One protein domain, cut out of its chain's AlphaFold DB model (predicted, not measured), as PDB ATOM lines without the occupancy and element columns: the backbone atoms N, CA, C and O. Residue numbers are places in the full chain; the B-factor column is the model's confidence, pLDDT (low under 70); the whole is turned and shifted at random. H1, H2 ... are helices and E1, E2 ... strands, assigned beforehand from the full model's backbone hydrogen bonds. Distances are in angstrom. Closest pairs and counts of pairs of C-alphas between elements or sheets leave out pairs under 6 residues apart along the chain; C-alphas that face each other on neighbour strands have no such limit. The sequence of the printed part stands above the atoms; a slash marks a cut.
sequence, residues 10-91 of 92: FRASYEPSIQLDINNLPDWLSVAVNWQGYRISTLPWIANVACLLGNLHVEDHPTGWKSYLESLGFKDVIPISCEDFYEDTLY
ATOM      1  N   PHE A  10      32.397 -27.772 -10.756       96.75
ATOM      2  CA  PHE A  10      33.773 -27.303 -10.822       96.75
ATOM      3  C   PHE A  10      34.420 -27.261  -9.443       96.75
ATOM      4  O   PHE A  10      33.747 -27.080  -8.423       96.75
ATOM      5  N   ARG A  11      35.749 -27.355  -9.446       95.75
ATOM      6  CA  ARG A  11      36.610 -26.956  -8.334       95.75
ATOM      7  C   ARG A  11      37.426 -25.730  -8.713       95.75
ATOM      8  O   ARG A  11      37.736 -25.544  -9.890       95.75
ATOM      9  N   ALA A  12      37.785 -24.926  -7.721       96.44
ATOM     10  CA  ALA A  12      38.736 -23.831  -7.875       96.44
ATOM     11  C   ALA A  12      39.594 -23.679  -6.613       96.44
ATOM     12  O   ALA A  12      39.143 -23.959  -5.500       96.44
ATOM     13  N   SER A  13      40.832 -23.218  -6.774       94.88
ATOM     14  CA  SER A  13      41.776 -23.071  -5.664       94.88
ATOM     15  C   SER A  13      41.333 -21.970  -4.689       94.88
ATOM     16  O   SER A  13      40.938 -20.884  -5.117       94.88
ATOM     17  N   TYR A  14      41.446 -22.211  -3.376       90.94
ATOM     18  CA  TYR A  14      41.051 -21.226  -2.357       90.94
ATOM     19  C   TYR A  14      42.023 -20.046  -2.258       90.94
ATOM     20  O   TYR A  14      41.644 -18.912  -2.542       90.94
ATOM     21  N   GLU A  15      43.288 -20.306  -1.906       90.00
ATOM     22  CA  GLU A  15      44.295 -19.256  -1.679       90.00
ATOM     23  C   GLU A  15      44.535 -18.358  -2.905       90.00
ATOM     24  O   GLU A  15      44.550 -17.136  -2.753       90.00
ATOM     25  N   PRO A  16      44.658 -18.888  -4.138       89.75
ATOM     26  CA  PRO A  16      44.842 -18.044  -5.314       89.75
ATOM     27  C   PRO A  16      43.593 -17.213  -5.654       89.75
ATOM     28  O   PRO A  16      43.715 -16.173  -6.300       89.75
ATOM     29  N   SER A  17      42.405 -17.625  -5.193       88.94
ATOM     30  CA  SER A  17      41.152 -16.878  -5.370       88.94
ATOM     31  C   SER A  17      40.783 -16.044  -4.135       88.94
ATOM     32  O   SER A  17      39.629 -15.666  -3.979       88.94
ATOM     33  N   ILE A  18      41.726 -15.731  -3.238       83.12
ATOM     34  CA  ILE A  18      41.444 -15.007  -1.981       83.12
ATOM     35  C   ILE A  18      40.886 -13.588  -2.179       83.12
ATOM     36  O   ILE A  18      40.294 -13.018  -1.269       83.12
ATOM     37  N   GLN A  19      41.077 -13.008  -3.367       86.69
ATOM     38  CA  GLN A  19      40.522 -11.704  -3.745       86.69
ATOM     39  C   GLN A  19      39.087 -11.794  -4.288       86.69
ATOM     40  O   GLN A  19      38.499 -10.765  -4.616       86.69
ATOM     41  N   LEU A  20      38.534 -13.003  -4.416       90.88
ATOM     42  CA  LEU A  20      37.163 -13.222  -4.852       90.88
ATOM     43  C   LEU A  20      36.186 -12.691  -3.798       90.88
ATOM     44  O   LEU A  20      36.206 -13.121  -2.645       90.88
ATOM     45  N   ASP A  21      35.281 -11.810  -4.214       88.81
ATOM     46  CA  ASP A  21      34.163 -11.394  -3.374       88.81
ATOM     47  C   ASP A  21      33.040 -12.437  -3.432       88.81
ATOM     48  O   ASP A  21      32.139 -12.376  -4.270       88.81
ATOM     49  N   ILE A  22      33.109 -13.419  -2.530       85.25
ATOM     50  CA  ILE A  22      32.129 -14.510  -2.435       85.25
ATOM     51  C   ILE A  22      30.711 -13.973  -2.187       85.25
ATOM     52  O   ILE A  22      29.741 -14.569  -2.651       85.25
ATOM     53  N   ASN A  23      30.574 -12.846  -1.479       87.00
ATOM     54  CA  ASN A  23      29.264 -12.294  -1.124       87.00
ATOM     55  C   ASN A  23      28.553 -11.640  -2.314       87.00
ATOM     56  O   ASN A  23      27.363 -11.351  -2.223       87.00
ATOM     57  N   ASN A  24      29.275 -11.401  -3.410       90.69
ATOM     58  CA  ASN A  24      28.759 -10.769  -4.619       90.69
ATOM     59  C   ASN A  24      28.770 -11.729  -5.822       90.69
ATOM     60  O   ASN A  24      28.851 -11.309  -6.978       90.69
ATOM     61  N   LEU A  25      28.727 -13.036  -5.553       94.00
ATOM     62  CA  LEU A  25      28.598 -14.036  -6.602       94.00
ATOM     63  C   LEU A  25      27.160 -14.081  -7.144       94.00
ATOM     64  O   LEU A  25      26.209 -13.911  -6.385       94.00
ATOM     65  N   PRO A  26      26.979 -14.339  -8.451       93.81
ATOM     66  CA  PRO A  26      25.651 -14.433  -9.043       93.81
ATOM     67  C   PRO A  26      24.835 -15.615  -8.513       93.81
ATOM     68  O   PRO A  26      25.351 -16.726  -8.397       93.81
ATOM     69  N   ASP A  27      23.525 -15.411  -8.360       94.31
ATOM     70  CA  ASP A  27      22.583 -16.420  -7.849       94.31
ATOM     71  C   ASP A  27      22.489 -17.693  -8.704       94.31
ATOM     72  O   ASP A  27      21.979 -18.711  -8.252       94.31
ATOM     73  N   TRP A  28      22.954 -17.671  -9.957       94.62
ATOM     74  CA  TRP A  28      23.002 -18.864 -10.809       94.62
ATOM     75  C   TRP A  28      24.195 -19.786 -10.527       94.62
ATOM     76  O   TRP A  28      24.386 -20.772 -11.246       94.62
ATOM     77  N   LEU A  29      24.979 -19.485  -9.493       95.44
ATOM     78  CA  LEU A  29      26.041 -20.329  -8.969       95.44
ATOM     79  C   LEU A  29      25.736 -20.710  -7.521       95.44
ATOM     80  O   LEU A  29      25.387 -19.870  -6.699       95.44
ATOM     81  N   SER A  30      25.932 -21.982  -7.198       95.06
ATOM     82  CA  SER A  30      26.052 -22.447  -5.819       95.06
ATOM     83  C   SER A  30      27.525 -22.661  -5.515       95.06
ATOM     84  O   SER A  30      28.203 -23.382  -6.250       95.06
ATOM     85  N   VAL A  31      28.027 -22.020  -4.460       94.25
ATOM     86  CA  VAL A  31      29.443 -22.071  -4.084       94.25
ATOM     87  C   VAL A  31      29.582 -22.450  -2.619       94.25
ATOM     88  O   VAL A  31      28.987 -21.829  -1.742       94.25
ATOM     89  N   ALA A  32      30.387 -23.476  -2.362       91.94
ATOM     90  CA  ALA A  32      30.777 -23.925  -1.033       91.94
ATOM     91  C   ALA A  32      32.305 -24.036  -0.949       91.94
ATOM     92  O   ALA A  32      32.994 -24.029  -1.969       91.94
ATOM     93  N   VAL A  33      32.838 -24.156   0.265       90.44
ATOM     94  CA  VAL A  33      34.276 -24.334   0.510       90.44
ATOM     95  C   VAL A  33      34.491 -25.631   1.283       90.44
ATOM     96  O   VAL A  33      33.707 -25.963   2.169       90.44
ATOM     97  N   ASN A  34      35.547 -26.366   0.944       89.56
ATOM     98  CA  ASN A  34      36.057 -27.482   1.738       89.56
ATOM     99  C   ASN A  34      37.596 -27.498   1.717       89.56
ATOM    100  O   ASN A  34      38.238 -26.568   1.226       89.56
ATOM    101  N   TRP A  35      38.200 -28.570   2.231       87.12
ATOM    102  CA  TRP A  35      39.656 -28.735   2.290       87.12
ATOM    103  C   TRP A  35      40.361 -28.763   0.918       87.12
ATOM    104  O   TRP A  35      41.572 -28.569   0.869       87.12
ATOM    105  N   GLN A  36      39.640 -28.983  -0.188       88.56
ATOM    106  CA  GLN A  36      40.184 -28.936  -1.554       88.56
ATOM    107  C   GLN A  36      40.052 -27.556  -2.213       88.56
ATOM    108  O   GLN A  36      40.631 -27.324  -3.273       88.56
ATOM    109  N   GLY A  37      39.296 -26.638  -1.608       92.12
ATOM    110  CA  GLY A  37      39.070 -25.287  -2.108       92.12
ATOM    111  C   GLY A  37      37.595 -24.975  -2.335       92.12
ATOM    112  O   GLY A  37      36.734 -25.386  -1.558       92.12
ATOM    113  N   TYR A  38      37.302 -24.211  -3.386       94.00
ATOM    114  CA  TYR A  38      35.935 -23.891  -3.780       94.00
ATOM    115  C   TYR A  38      35.308 -25.042  -4.547       94.00
ATOM    116  O   TYR A  38      35.906 -25.600  -5.466       94.00
ATOM    117  N   ARG A  39      34.053 -25.318  -4.220       94.69
ATOM    118  CA  ARG A  39      33.171 -26.232  -4.931       94.69
ATOM    119  C   ARG A  39      32.037 -25.436  -5.527       94.69
ATOM    120  O   ARG A  39      31.345 -24.721  -4.808       94.69
ATOM    121  N   ILE A  40      31.855 -25.565  -6.830       95.81
ATOM    122  CA  ILE A  40      30.946 -24.720  -7.591       95.81
ATOM    123  C   ILE A  40      30.007 -25.616  -8.386       95.81
ATOM    124  O   ILE A  40      30.465 -26.529  -9.075       95.81
ATOM    125  N   SER A  41      28.707 -25.345  -8.329       95.81
ATOM    126  CA  SER A  41      27.739 -25.919  -9.260       95.81
ATOM    127  C   SER A  41      26.891 -24.835  -9.909       95.81
ATOM    128  O   SER A  41      26.554 -23.821  -9.295       95.81
ATOM    129  N   THR A  42      26.555 -25.030 -11.182       95.44
ATOM    130  CA  THR A  42      25.609 -24.147 -11.868       95.44
ATOM    131  C   THR A  42      24.186 -24.447 -11.405       95.44
ATOM    132  O   THR A  42      23.851 -25.586 -11.081       95.44
ATOM    133  N   LEU A  43      23.326 -23.427 -11.399       94.50
ATOM    134  CA  LEU A  43      21.892 -23.555 -11.133       94.50
ATOM    135  C   LEU A  43      21.125 -23.208 -12.420       94.50
ATOM    136  O   LEU A  43      20.736 -22.051 -12.616       94.50
ATOM    137  N   PRO A  44      20.907 -24.179 -13.333       91.06
ATOM    138  CA  PRO A  44      20.396 -23.920 -14.679       91.06
ATOM    139  C   PRO A  44      19.038 -23.226 -14.707       91.06
ATOM    140  O   PRO A  44      18.759 -22.460 -15.620       91.06
ATOM    141  N   TRP A  45      18.182 -23.444 -13.708       90.50
ATOM    142  CA  TRP A  45      16.885 -22.764 -13.630       90.50
ATOM    143  C   TRP A  45      17.011 -21.253 -13.389       90.50
ATOM    144  O   TRP A  45      16.135 -20.514 -13.826       90.50
ATOM    145  N   ILE A  46      18.094 -20.784 -12.761       93.12
ATOM    146  CA  ILE A  46      18.400 -19.350 -12.609       93.12
ATOM    147  C   ILE A  46      19.221 -18.870 -13.808       93.12
ATOM    148  O   ILE A  46      18.888 -17.849 -14.407       93.12
ATOM    149  N   ALA A  47      20.239 -19.639 -14.217       91.50
ATOM    150  CA  ALA A  47      21.107 -19.303 -15.348       91.50
ATOM    151  C   ALA A  47      20.308 -19.106 -16.645       91.50
ATOM    152  O   ALA A  47      20.502 -18.121 -17.351       91.50
ATOM    153  N   ASN A  48      19.350 -19.994 -16.928       90.31
ATOM    154  CA  ASN A  48      18.510 -19.904 -18.120       90.31
ATOM    155  C   ASN A  48      17.655 -18.633 -18.119       90.31
ATOM    156  O   ASN A  48      17.512 -17.996 -19.160       90.31
ATOM    157  N   VAL A  49      17.111 -18.239 -16.963       90.25
ATOM    158  CA  VAL A  49      16.356 -16.984 -16.833       90.25
ATOM    159  C   VAL A  49      17.283 -15.788 -17.048       90.25
ATOM    160  O   VAL A  49      16.937 -14.885 -17.803       90.25
ATOM    161  N   ALA A  50      18.482 -15.800 -16.463       90.19
ATOM    162  CA  ALA A  50      19.474 -14.746 -16.663       90.19
ATOM    163  C   ALA A  50      19.902 -14.614 -18.138       90.19
ATOM    164  O   ALA A  50      19.987 -13.495 -18.642       90.19
ATOM    165  N   CYS A  51      20.097 -15.730 -18.850       89.38
ATOM    166  CA  CYS A  51      20.378 -15.738 -20.289       89.38
ATOM    167  C   CYS A  51      19.216 -15.151 -21.101       89.38
ATOM    168  O   CYS A  51      19.436 -14.303 -21.963       89.38
ATOM    169  N   LEU A  52      17.972 -15.555 -20.812       90.06
ATOM    170  CA  LEU A  52      16.781 -15.042 -21.505       90.06
ATOM    171  C   LEU A  52      16.579 -13.535 -21.304       90.06
ATOM    172  O   LEU A  52      16.078 -12.860 -22.198       90.06
ATOM    173  N   LEU A  53      16.972 -13.014 -20.140       91.19
ATOM    174  CA  LEU A  53      16.921 -11.587 -19.824       91.19
ATOM    175  C   LEU A  53      18.133 -10.801 -20.353       91.19
ATOM    176  O   LEU A  53      18.167  -9.583 -20.203       91.19
ATOM    177  N   GLY A  54      19.120 -11.467 -20.966       89.62
ATOM    178  CA  GLY A  54      20.339 -10.835 -21.481       89.62
ATOM    179  C   GLY A  54      21.368 -10.462 -20.406       89.62
ATOM    180  O   GLY A  54      22.303  -9.719 -20.688       89.62
ATOM    181  N   ASN A  55      21.221 -10.974 -19.182       90.56
ATOM    182  CA  ASN A  55      22.131 -10.702 -18.062       90.56
ATOM    183  C   ASN A  55      23.320 -11.672 -18.009       90.56
ATOM    184  O   ASN A  55      24.331 -11.370 -17.380       90.56
ATOM    185  N   LEU A  56      23.209 -12.832 -18.660       90.38
ATOM    186  CA  LEU A  56      24.247 -13.858 -18.707       90.38
ATOM    187  C   LEU A  56      24.551 -14.225 -20.162       90.38
ATOM    188  O   LEU A  56      23.661 -14.610 -20.915       90.38
ATOM    189  N   HIS A  57      25.824 -14.125 -20.538       89.00
ATOM    190  CA  HIS A  57      26.330 -14.515 -21.851       89.00
ATOM    191  C   HIS A  57      27.387 -15.600 -21.664       89.00
ATOM    192  O   HIS A  57      28.584 -15.322 -21.625       89.00
ATOM    193  N   VAL A  58      26.930 -16.838 -21.491       88.31
ATOM    194  CA  VAL A  58      27.796 -18.008 -21.338       88.31
ATOM    195  C   VAL A  58      27.409 -19.066 -22.360       88.31
ATOM    196  O   VAL A  58      26.227 -19.284 -22.632       88.31
ATOM    197  N   GLU A  59      28.407 -19.713 -22.950       86.50
ATOM    198  CA  GLU A  59      28.180 -20.910 -23.750       86.50
ATOM    199  C   GLU A  59      27.793 -22.061 -22.812       86.50
ATOM    200  O   GLU A  59      28.506 -22.324 -21.841       86.50
ATOM    201  N   ASP A  60      26.680 -22.747 -23.096       87.50
ATOM    202  CA  ASP A  60      26.176 -23.868 -22.290       87.50
ATOM    203  C   ASP A  60      27.026 -25.139 -22.494       87.50
ATOM    204  O   ASP A  60      26.616 -26.140 -23.083       87.50
ATOM    205  N   HIS A  61      28.282 -25.054 -22.062       91.25
ATOM    206  CA  HIS A  61      29.323 -26.060 -22.196       91.25
ATOM    207  C   HIS A  61      30.315 -25.918 -21.025       91.25
ATOM    208  O   HIS A  61      30.562 -24.792 -20.583       91.25
ATOM    209  N   PRO A  62      30.953 -27.003 -20.530       91.69
ATOM    210  CA  PRO A  62      31.906 -26.913 -19.419       91.69
ATOM    211  C   PRO A  62      33.015 -25.877 -19.639       91.69
ATOM    212  O   PRO A  62      33.391 -25.169 -18.712       91.69
ATOM    213  N   THR A  63      33.515 -25.759 -20.871       93.44
ATOM    214  CA  THR A  63      34.549 -24.776 -21.231       93.44
ATOM    215  C   THR A  63      34.050 -23.337 -21.112       93.44
ATOM    216  O   THR A  63      34.761 -22.500 -20.564       93.44
ATOM    217  N   GLY A  64      32.826 -23.054 -21.572       93.56
ATOM    218  CA  GLY A  64      32.228 -21.720 -21.480       93.56
ATOM    219  C   GLY A  64      32.019 -21.302 -20.029       93.56
ATOM    220  O   GLY A  64      32.430 -20.217 -19.618       93.56
ATOM    221  N   TRP A  65      31.472 -22.212 -19.224       95.50
ATOM    222  CA  TRP A  65      31.312 -22.014 -17.788       95.50
ATOM    223  C   TRP A  65      32.645 -21.851 -17.057       95.50
ATOM    224  O   TRP A  65      32.756 -20.980 -16.200       95.50
ATOM    225  N   LYS A  66      33.679 -22.615 -17.425       96.25
ATOM    226  CA  LYS A  66      35.029 -22.432 -16.885       96.25
ATOM    227  C   LYS A  66      35.540 -21.009 -17.129       96.25
ATOM    228  O   LYS A  66      35.925 -20.341 -16.173       96.25
ATOM    229  N   SER A  67      35.506 -20.534 -18.374       95.69
ATOM    230  CA  SER A  67      35.966 -19.180 -18.709       95.69
ATOM    231  C   SER A  67      35.155 -18.100 -17.991       95.69
ATOM    232  O   SER A  67      35.714 -17.101 -17.541       95.69
ATOM    233  N   TYR A  68      33.847 -18.316 -17.825       95.31
ATOM    234  CA  TYR A  68      32.996 -17.428 -17.040       95.31
ATOM    235  C   TYR A  68      33.436 -17.367 -15.568       95.31
ATOM    236  O   TYR A  68      33.653 -16.278 -15.041       95.31
ATOM    237  N   LEU A  69      33.640 -18.514 -14.915       96.00
ATOM    238  CA  LEU A  69      34.101 -18.577 -13.524       96.00
ATOM    239  C   LEU A  69      35.474 -17.916 -13.339       96.00
ATOM    240  O   LEU A  69      35.674 -17.158 -12.390       96.00
ATOM    241  N   GLU A  70      36.404 -18.132 -14.268       95.31
ATOM    242  CA  GLU A  70      37.716 -17.473 -14.239       95.31
ATOM    243  C   GLU A  70      37.599 -15.945 -14.352       95.31
ATOM    244  O   GLU A  70      38.345 -15.217 -13.692       95.31
ATOM    245  N   SER A  71      36.627 -15.446 -15.128       93.81
ATOM    246  CA  SER A  71      36.356 -14.007 -15.250       93.81
ATOM    247  C   SER A  71      35.744 -13.387 -13.989       93.81
ATOM    248  O   SER A  71      35.970 -12.208 -13.728       93.81
ATOM    249  N   LEU A  72      35.038 -14.181 -13.173       93.69
ATOM    250  CA  LEU A  72      34.569 -13.767 -11.845       93.69
ATOM    251  C   LEU A  72      35.700 -13.693 -10.811       93.69
ATOM    252  O   LEU A  72      35.517 -13.100  -9.753       93.69
ATOM    253  N   GLY A  73      36.867 -14.273 -11.108       95.00
ATOM    254  CA  GLY A  73      38.041 -14.234 -10.238       95.00
ATOM    255  C   GLY A  73      38.433 -15.579  -9.628       95.00
ATOM    256  O   GLY A  73      39.473 -15.639  -8.970       95.00
ATOM    257  N   PHE A  74      37.680 -16.657  -9.882       96.06
ATOM    258  CA  PHE A  74      38.116 -18.006  -9.514       96.06
ATOM    259  C   PHE A  74      39.420 -18.368 -10.238       96.06
ATOM    260  O   PHE A  74      39.625 -18.021 -11.403       96.06
ATOM    261  N   LYS A  75      40.313 -19.081  -9.550       96.12
ATOM    262  CA  LYS A  75      41.601 -19.545 -10.081       96.12
ATOM    263  C   LYS A  75      41.668 -21.063 -10.135       96.12
ATOM    264  O   LYS A  75      41.058 -21.747  -9.319       96.12
ATOM    265  N   ASP A  76      42.426 -21.563 -11.109       95.62
ATOM    266  CA  ASP A  76      42.629 -22.992 -11.373       95.62
ATOM    267  C   ASP A  76      41.308 -23.763 -11.501       95.62
ATOM    268  O   ASP A  76      41.115 -24.818 -10.902       95.62
ATOM    269  N   VAL A  77      40.367 -23.211 -12.273       96.88
ATOM    270  CA  VAL A  77      39.037 -23.808 -12.425       96.88
ATOM    271  C   VAL A  77      39.145 -25.132 -13.187       96.88
ATOM    272  O   VAL A  77      39.609 -25.183 -14.335       96.88
ATOM    273  N   ILE A  78      38.685 -26.214 -12.557       96.25
ATOM    274  CA  ILE A  78      38.709 -27.574 -13.106       96.25
ATOM    275  C   ILE A  78      37.276 -28.120 -13.132       96.25
ATOM    276  O   ILE A  78      36.639 -28.167 -12.078       96.25
ATOM    277  N   PRO A  79      36.747 -28.537 -14.298       95.25
ATOM    278  CA  PRO A  79      35.481 -29.256 -14.356       95.25
ATOM    279  C   PRO A  79      35.642 -30.643 -13.728       95.25
ATOM    280  O   PRO A  79      36.631 -31.329 -13.987       95.25
ATOM    281  N   ILE A  80      34.664 -31.056 -12.930       94.81
ATOM    282  CA  ILE A  80      34.653 -32.357 -12.250       94.81
ATOM    283  C   ILE A  80      33.341 -33.103 -12.510       94.81
ATOM    284  O   ILE A  80      32.371 -32.522 -13.009       94.81
ATOM    285  N   SER A  81      33.319 -34.401 -12.204       92.88
ATOM    286  CA  SER A  81      32.103 -35.215 -12.298       92.88
ATOM    287  C   SER A  81      31.116 -34.898 -11.165       92.88
ATOM    288  O   SER A  81      31.460 -34.223 -10.188       92.88
ATOM    289  N   CYS A  82      29.868 -35.362 -11.286       90.44
ATOM    290  CA  CYS A  82      28.896 -35.185 -10.206       90.44
ATOM    291  C   CYS A  82      29.198 -36.102  -9.014       90.44
ATOM    292  O   CYS A  82      28.899 -35.729  -7.882       90.44
ATOM    293  N   GLU A  83      29.819 -37.257  -9.257       90.19
ATOM    294  CA  GLU A  83      30.297 -38.181  -8.233       90.19
ATOM    295  C   GLU A  83      31.386 -37.522  -7.379       90.19
ATOM    296  O   GLU A  83      31.220 -37.421  -6.163       90.19
ATOM    297  N   ASP A  84      32.423 -36.963  -8.017       87.38
ATOM    298  CA  ASP A  84      33.496 -36.225  -7.332       87.38
ATOM    299  C   ASP A  84      32.927 -35.053  -6.521       87.38
ATOM    300  O   ASP A  84      33.331 -34.793  -5.386       87.38
ATOM    301  N   PHE A  85      31.950 -34.346  -7.101       88.62
ATOM    302  CA  PHE A  85      31.287 -33.244  -6.421       88.62
ATOM    303  C   PHE A  85      30.505 -33.741  -5.204       88.62
ATOM    304  O   PHE A  85      30.549 -33.100  -4.161       88.62
ATOM    305  N   TYR A  86      29.782 -34.856  -5.291       85.81
ATOM    306  CA  TYR A  86      29.034 -35.384  -4.153       85.81
ATOM    307  C   TYR A  86      29.963 -35.823  -3.017       85.81
ATOM    308  O   TYR A  86      29.736 -35.416  -1.876       85.81
ATOM    309  N   GLU A  87      31.026 -36.573  -3.326       83.81
ATOM    310  CA  GLU A  87      32.015 -37.031  -2.341       83.81
ATOM    311  C   GLU A  87      32.623 -35.865  -1.564       83.81
ATOM    312  O   GLU A  87      32.696 -35.903  -0.338       83.81
ATOM    313  N   ASP A  88      32.947 -34.773  -2.248       78.62
ATOM    314  CA  ASP A  88      33.466 -33.570  -1.607       78.62
ATOM    315  C   ASP A  88      32.514 -32.938  -0.583       78.62
ATOM    316  O   ASP A  88      32.970 -32.232   0.319       78.62
ATOM    317  N   THR A  89      31.201 -33.165  -0.718       72.19
ATOM    318  CA  THR A  89      30.180 -32.674   0.227       72.19
ATOM    319  C   THR A  89      30.246 -33.396   1.561       72.19
ATOM    320  O   THR A  89      29.891 -32.817   2.582       72.19
ATOM    321  N   LEU A  90      30.710 -34.646   1.572       71.81
ATOM    322  CA  LEU A  90      30.822 -35.449   2.790       71.81
ATOM    323  C   LEU A  90      31.944 -34.956   3.716       71.81
ATOM    324  O   LEU A  90      32.003 -35.365   4.873       71.81
ATOM    325  N   TYR A  91      32.815 -34.083   3.208       60.28
ATOM    326  CA  TYR A  91      33.973 -33.534   3.911       60.28
ATOM    327  C   TYR A  91      33.918 -31.999   4.046       60.28
ATOM    328  O   TYR A  91      34.964 -31.366   4.218       60.28
TER     329      TYR A  91
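AT A GLANCE: This is residues 10 to 91 of the 92 residues of an uncharacterized protein of Limnoraphis robusta CS-951 (UniProt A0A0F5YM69). A strongly twisted sheet of four strands has H2 over one face and H3 over the other, while H1 lies off the sheet, past the last residue of E3. A long loop, residues 14 to 28, joins E1 to E2. The printed part has 82 residues, with E1 E2 E3 H1 H2 E4 H3 along the chain; the sheet's order is E2 E3 E1 E4, all antiparallel, and the class is mixed, helices and strands. It is compact, with a radius of gyration of the C-alphas of 12.4 A and spans of 36 by 28 by 21 A.

HOW THE PARTS SIT: Start at inner strand E1, residues 10 to 13: beside it runs antiparallel E4, residues 75 to 80, with N 11 and O 78 2.9 A apart. E3, residues 37 to 42, is E1's other antiparallel neighbour, with N 12 and O 38 3.0 A apart. E2, residues 29 to 34, forms a hairpin with E3, with N 30 and O 41 2.9 A apart. H1, residues 44 to 52, is not on the sheet and touches no helix. H2, residues 62 to 72, lies over E1 at a height over the sheet of 7.8 A; its closest C-alphas to E4 are Lys 66 and Val 77, 6.2 A. E3, H1, H2 and E4 form a split strand-helix-strand unit, two strands running the same way with E1 between them; its crossover is right-handed. H3, residues 82 to 89, is on the opposite face from H2, at a height of 9.1 A. Every O i to N i+4 pair is within hydrogen-bond range in H2, 4 of 5 in H1 and 3 of 4 in H3.

IN THESE COORDINATES: Find C-alpha 10 at (33.773, -27.303, -10.822), where E1 begins. E2 spans 16.3 A, E3 16.7 A, H2 15.4 A and E4 14.7 A. H3 ends at C-alpha 89, (30.180, -32.674, 0.227).

THE WHOLE: The farthest C-alphas, Gly 54 and Tyr 91, are 36.7 A apart. The printed part has no cut, and its one long link is E1 to E2. Tyr 91 is under 70 in pLDDT.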